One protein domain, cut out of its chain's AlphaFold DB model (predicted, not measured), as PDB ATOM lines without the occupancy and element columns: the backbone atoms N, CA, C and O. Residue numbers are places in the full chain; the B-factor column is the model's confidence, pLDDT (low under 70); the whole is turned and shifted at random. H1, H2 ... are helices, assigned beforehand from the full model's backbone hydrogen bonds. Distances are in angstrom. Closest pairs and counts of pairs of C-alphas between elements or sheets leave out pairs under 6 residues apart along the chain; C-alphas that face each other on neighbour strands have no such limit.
ATOM      1  N   LEU A   2     -48.609  21.592 -22.854       56.88
ATOM      2  CA  LEU A   2     -48.616  20.653 -21.708       56.88
ATOM      3  C   LEU A   2     -49.207  19.255 -22.002       56.88
ATOM      4  O   LEU A   2     -48.613  18.246 -21.636       56.88
ATOM      5  N   LYS A   3     -50.326  19.165 -22.739       66.69
ATOM      6  CA  LYS A   3     -50.925  17.875 -23.156       66.69
ATOM      7  C   LYS A   3     -50.036  17.049 -24.099       66.69
ATOM      8  O   LYS A   3     -50.099  15.823 -24.070       66.69
ATOM      9  N   LEU A   4     -49.233  17.709 -24.935       68.12
ATOM     10  CA  LEU A   4     -48.310  17.065 -25.877       68.12
ATOM     11  C   LEU A   4     -47.087  16.509 -25.138       68.12
ATOM     12  O   LEU A   4     -46.713  15.360 -25.365       68.12
ATOM     13  N   ILE A   5     -46.562  17.278 -24.180       67.25
ATOM     14  CA  ILE A   5     -45.482  16.863 -23.274       67.25
ATOM     15  C   ILE A   5     -45.931  15.663 -22.423       67.25
ATOM     16  O   ILE A   5     -45.258  14.638 -22.400       67.25
ATOM     17  N   LEU A   6     -47.127  15.716 -21.824       69.81
ATOM     18  CA  LEU A   6     -47.700  14.600 -21.055       69.81
ATOM     19  C   LEU A   6     -47.908  13.329 -21.896       69.81
ATOM     20  O   LEU A   6     -47.691  12.222 -21.402       69.81
ATOM     21  N   ARG A   7     -48.295  13.457 -23.174       72.62
ATOM     22  CA  ARG A   7     -48.420  12.311 -24.094       72.62
ATOM     23  C   ARG A   7     -47.065  11.700 -24.446       72.62
ATOM     24  O   ARG A   7     -46.964  10.476 -24.497       72.62
ATOM     25  N   GLN A   8     -46.039  12.523 -24.665       68.69
ATOM     26  CA  GLN A   8     -44.685  12.034 -24.933       68.69
ATOM     27  C   GLN A   8     -44.060  11.369 -23.702       68.69
ATOM     28  O   GLN A   8     -43.546  10.262 -23.828       68.69
ATOM     29  N   ILE A   9     -44.199  11.954 -22.508       67.25
ATOM     30  CA  ILE A   9     -43.728  11.349 -21.249       67.25
ATOM     31  C   ILE A   9     -44.401   9.992 -21.014       67.25
ATOM     32  O   ILE A   9     -43.749   9.039 -20.599       67.25
ATOM     33  N   ARG A  10     -45.696   9.858 -21.332       72.44
ATOM     34  CA  ARG A  10     -46.421   8.585 -21.185       72.44
ATOM     35  C   ARG A  10     -45.987   7.532 -22.213       72.44
ATOM     36  O   ARG A  10     -45.962   6.355 -21.870       72.44
ATOM     37  N   LYS A  11     -45.626   7.945 -23.435       77.81
ATOM     38  CA  LYS A  11     -45.124   7.065 -24.509       77.81
ATOM     39  C   LYS A  11     -43.695   6.573 -24.243       77.81
ATOM     40  O   LYS A  11     -43.389   5.429 -24.549       77.81
ATOM     41  N   TYR A  12     -42.852   7.412 -23.642       76.19
ATOM     42  CA  TYR A  12     -41.450   7.109 -23.332       76.19
ATOM     43  C   TYR A  12     -41.204   6.842 -21.841       76.19
ATOM     44  O   TYR A  12     -40.074   6.923 -21.373       76.19
ATOM     45  N   ARG A  13     -42.252   6.504 -21.081       77.25
ATOM     46  CA  ARG A  13     -42.182   6.336 -19.622       77.25
ATOM     47  C   ARG A  13     -41.148   5.293 -19.201       77.25
ATOM     48  O   ARG A  13     -40.402   5.529 -18.261       77.25
ATOM     49  N   THR A  14     -41.110   4.160 -19.893       78.62
ATOM     50  CA  THR A  14     -40.169   3.059 -19.652       78.62
ATOM     51  C   THR A  14     -38.722   3.423 -19.983       78.62
ATOM     52  O   THR A  14     -37.891   3.268 -19.095       78.62
ATOM     53  N   PRO A  15     -38.382   3.951 -21.178       81.12
ATOM     54  CA  PRO A  15     -37.007   4.370 -21.453       81.12
ATOM     55  C   PRO A  15     -36.553   5.538 -20.568       81.12
ATOM     56  O   PRO A  15     -35.401   5.548 -20.161       81.12
ATOM     57  N   LEU A  16     -37.439   6.469 -20.188       81.38
ATOM     58  CA  LEU A  16     -37.114   7.527 -19.216       81.38
ATOM     59  C   LEU A  16     -36.841   6.971 -17.811       81.38
ATOM     60  O   LEU A  16     -35.902   7.418 -17.162       81.38
ATOM     61  N   LEU A  17     -37.629   5.994 -17.348       82.94
ATOM     62  CA  LEU A  17     -37.387   5.312 -16.072       82.94
ATOM     63  C   LEU A  17     -36.080   4.520 -16.093       82.94
ATOM     64  O   LEU A  17     -35.312   4.620 -15.147       82.94
ATOM     65  N   LEU A  18     -35.805   3.778 -17.167       84.56
ATOM     66  CA  LEU A  18     -34.547   3.046 -17.322       84.56
ATOM     67  C   LEU A  18     -33.349   3.994 -17.364       84.56
ATOM     68  O   LEU A  18     -32.339   3.714 -16.732       84.56
ATOM     69  N   LEU A  19     -33.475   5.130 -18.051       85.06
ATOM     70  CA  LEU A  19     -32.431   6.147 -18.094       85.06
ATOM     71  C   LEU A  19     -32.198   6.765 -16.710       85.06
ATOM     72  O   LEU A  19     -31.051   6.917 -16.309       85.06
ATOM     73  N   ALA A  20     -33.265   7.067 -15.966       83.81
ATOM     74  CA  ALA A  20     -33.163   7.574 -14.601       83.81
ATOM     75  C   ALA A  20     -32.523   6.546 -13.653       83.81
ATOM     76  O   ALA A  20     -31.628   6.909 -12.902       83.81
ATOM     77  N   VAL A  21     -32.920   5.270 -13.734       86.50
ATOM     78  CA  VAL A  21     -32.343   4.176 -12.930       86.50
ATOM     79  C   VAL A  21     -30.877   3.946 -13.281       86.50
ATOM     80  O   VAL A  21     -30.056   3.794 -12.382       86.50
ATOM     81  N   PHE A  22     -30.526   3.960 -14.567       87.62
ATOM     82  CA  PHE A  22     -29.138   3.853 -15.010       87.62
ATOM     83  C   PHE A  22     -28.309   5.032 -14.496       87.62
ATOM     84  O   PHE A  22     -27.219   4.822 -13.979       87.62
ATOM     85  N   TRP A  23     -28.839   6.255 -14.559       88.38
ATOM     86  CA  TRP A  23     -28.170   7.441 -14.024       88.38
ATOM     87  C   TRP A  23     -27.992   7.394 -12.509       88.38
ATOM     88  O   TRP A  23     -26.922   7.746 -12.022       88.38
ATOM     89  N   THR A  24     -28.997   6.953 -11.750       85.44
ATOM     90  CA  THR A  24     -28.869   6.846 -10.292       85.44
ATOM     91  C   THR A  24     -27.941   5.708  -9.891       85.44
ATOM     92  O   THR A  24     -27.157   5.885  -8.970       85.44
ATOM     93  N   ALA A  25     -27.976   4.571 -10.593       83.31
ATOM     94  CA  ALA A  25     -27.067   3.453 -10.349       83.31
ATOM     95  C   ALA A  25     -25.620   3.804 -10.726       83.31
ATOM     96  O   ALA A  25     -24.714   3.572  -9.935       83.31
ATOM     97  N   ALA A  26     -25.400   4.426 -11.888       79.88
ATOM     98  CA  ALA A  26     -24.083   4.889 -12.311       79.88
ATOM     99  C   ALA A  26     -23.560   6.009 -11.401       79.88
ATOM    100  O   ALA A  26     -22.395   5.994 -11.026       79.88
ATOM    101  N   GLY A  27     -24.415   6.954 -10.999       83.19
ATOM    102  CA  GLY A  27     -24.059   8.011 -10.054       83.19
ATOM    103  C   GLY A  27     -23.715   7.467  -8.667       83.19
ATOM    104  O   GLY A  27     -22.725   7.893  -8.083       83.19
ATOM    105  N   TYR A  28     -24.482   6.494  -8.168       86.00
ATOM    106  CA  TYR A  28     -24.185   5.799  -6.915       86.00
ATOM    107  C   TYR A  28     -22.858   5.043  -7.004       86.00
ATOM    108  O   TYR A  28     -22.003   5.244  -6.152       86.00
ATOM    109  N   TYR A  29     -22.640   4.288  -8.082       82.31
ATOM    110  CA  TYR A  29     -21.393   3.564  -8.332       82.31
ATOM    111  C   TYR A  29     -20.180   4.502  -8.407       82.31
ATOM    112  O   TYR A  29     -19.168   4.271  -7.755       82.31
ATOM    113  N   ILE A  30     -20.286   5.614  -9.143       78.81
ATOM    114  CA  ILE A  30     -19.225   6.628  -9.213       78.81
ATOM    115  C   ILE A  30     -18.966   7.237  -7.835       78.81
ATOM    116  O   ILE A  30     -17.816   7.495  -7.498       78.81
ATOM    117  N   PHE A  31     -20.006   7.491  -7.039       77.50
ATOM    118  CA  PHE A  31     -19.846   8.080  -5.715       77.50
ATOM    119  C   PHE A  31     -19.230   7.095  -4.716       77.50
ATOM    120  O   PHE A  31     -18.368   7.487  -3.930       77.50
ATOM    121  N   GLU A  32     -19.636   5.829  -4.761       74.94
ATOM    122  CA  GLU A  32     -19.101   4.737  -3.947       74.94
ATOM    123  C   GLU A  32     -17.620   4.491  -4.268       74.94
ATOM    124  O   GLU A  32     -16.784   4.510  -3.366       74.94
ATOM    125  N   HIS A  33     -17.268   4.439  -5.554       71.25
ATOM    126  CA  HIS A  33     -15.901   4.211  -6.036       71.25
ATOM    127  C   HIS A  33     -15.126   5.501  -6.343       71.25
ATOM    128  O   HIS A  33     -14.115   5.469  -7.042       71.25
ATOM    129  N   ARG A  34     -15.566   6.663  -5.839       66.81
ATOM    130  CA  ARG A  34     -15.023   7.977  -6.247       66.81
ATOM    131  C   ARG A  34     -13.514   8.094  -6.067       66.81
ATOM    132  O   ARG A  34     -12.844   8.662  -6.922       66.81
ATOM    133  N   PHE A  35     -12.977   7.550  -4.979       59.59
ATOM    134  CA  PHE A  35     -11.544   7.606  -4.696       59.59
ATOM    135  C   PHE A  35     -10.752   6.662  -5.597       59.59
ATOM    136  O   PHE A  35      -9.697   7.048  -6.090       59.59
ATOM    137  N   GLU A  36     -11.283   5.478  -5.903       59.44
ATOM    138  CA  GLU A  36     -10.673   4.553  -6.861       59.44
ATOM    139  C   GLU A  36     -10.661   5.162  -8.267       59.44
ATOM    140  O   GLU A  36      -9.608   5.211  -8.902       59.44
ATOM    141  N   LEU A  37     -11.784   5.733  -8.710       67.25
ATOM    142  CA  LEU A  37     -11.925   6.416  -9.998       67.25
ATOM    143  C   LEU A  37     -10.997   7.629 -10.113       67.25
ATOM    144  O   LEU A  37     -10.291   7.766 -11.110       67.25
ATOM    145  N   LEU A  38     -10.947   8.484  -9.089       69.19
ATOM    146  CA  LEU A  38     -10.025   9.620  -9.042       69.19
ATOM    147  C   LEU A  38      -8.572   9.156  -9.011       69.19
ATOM    148  O   LEU A  38      -7.743   9.731  -9.705       69.19
ATOM    149  N   SER A  39      -8.252   8.096  -8.269       56.22
ATOM    150  CA  SER A  39      -6.901   7.542  -8.227       56.22
ATOM    151  C   SER A  39      -6.477   6.938  -9.568       56.22
ATOM    152  O   SER A  39      -5.315   7.072  -9.950       56.22
ATOM    153  N   TYR A  40      -7.411   6.317 -10.292       63.38
ATOM    154  CA  TYR A  40      -7.206   5.755 -11.620       63.38
ATOM    155  C   TYR A  40      -7.004   6.859 -12.662       63.38
ATOM    156  O   TYR A  40      -6.035   6.824 -13.414       63.38
ATOM    157  N   LEU A  41      -7.860   7.886 -12.655       67.19
ATOM    158  CA  LEU A  41      -7.709   9.066 -13.510       67.19
ATOM    159  C   LEU A  41      -6.411   9.820 -13.202       67.19
ATOM    160  O   LEU A  41      -5.698  10.206 -14.120       67.19
ATOM    161  N   TYR A  42      -6.063   9.964 -11.926       65.38
ATOM    162  CA  TYR A  42      -4.809  10.575 -11.503       65.38
ATOM    163  C   TYR A  42      -3.596   9.784 -12.013       65.38
ATOM    164  O   TYR A  42      -2.678  10.374 -12.575       65.38
ATOM    165  N   ARG A  43      -3.620   8.447 -11.927       61.19
ATOM    166  CA  ARG A  43      -2.579   7.588 -12.516       61.19
ATOM    167  C   ARG A  43      -2.484   7.735 -14.034       61.19
ATOM    168  O   ARG A  43      -1.380   7.743 -14.550       61.19
ATOM    169  N   LEU A  44      -3.608   7.895 -14.736       61.75
ATOM    170  CA  LEU A  44      -3.616   8.160 -16.182       61.75
ATOM    171  C   LEU A  44      -3.024   9.529 -16.538       61.75
ATOM    172  O   LEU A  44      -2.495   9.696 -17.632       61.75
ATOM    173  N   THR A  45      -3.120  10.506 -15.635       64.25
ATOM    174  CA  THR A  45      -2.489  11.823 -15.810       64.25
ATOM    175  C   THR A  45      -1.022  11.857 -15.390       64.25
ATOM    176  O   THR A  45      -0.303  12.780 -15.768       64.25
ATOM    177  N   GLN A  46      -0.562  10.872 -14.617       65.62
ATOM    178  CA  GLN A  46       0.845  10.728 -14.274       65.62
ATOM    179  C   GLN A  46       1.570  10.029 -15.431       65.62
ATOM    180  O   GLN A  46       1.228   8.911 -15.806       65.62
TER     181      GLN A  46
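Overview. This is residues 2 to 46 of the 393 residues of an uncharacterized protein of Leptonema illini DSM 21528 (UniProt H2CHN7). Three helices follow one another end to end in an open, stretched-out chain, with the long H2 in the middle and the shorter H1 and H3 turning off at a corner at either end of it. No helix folds back on another, and there is no packed core. The printed part has 45 residues, with H1, H2 and H3 in that order along the chain and no named strand; the class is all helix. The whole is extended, with a radius of gyration of the C-alphas of 17.2 A, and its C-alphas span 52 by 18 by 13 A, the outline of a rod.

Arrangement. H1, residues 2 to 11, and H2, residues 13 to 32, are close but not clearly touching; their closest C-alphas, those of Ile 9 and Leu 16, are 7.9 A apart. Their lines are about perpendicular, at 75 degrees. H2 and H3, residues 34 to 45, are also close but not clearly touching, with their closest C-alphas, those of Ile 30 and Leu 37, 7.3 A apart. Their lines are about perpendicular, at 76 degrees. H1 and H3 are apart. In H1, H2 and H3 every O i to N i+4 pair is within hydrogen-bond range.

Along the chain. H1 begins at C-alpha 2, (-48.616, 20.653, -21.708), and is 14.3 A from first to last C-alpha. H2 begins at C-alpha 13, (-42.182, 6.336, -19.622), and is 27.9 A long in the same measure. H3 is 16.2 A long and ends at C-alpha 45, (-2.489, 11.823, -15.810).

Size, cuts and confidence. The two C-alphas farthest apart, those of Lys 3 and Gln 46, are 53.0 A apart. The printed part has no cut, and the links H1 to H2 and H2 to H3 are tight, each of 1 residue. The mean pLDDT of the printed part is 73.6; residues 2 to 6, 8 to 9 and 34 to 46 are under 70.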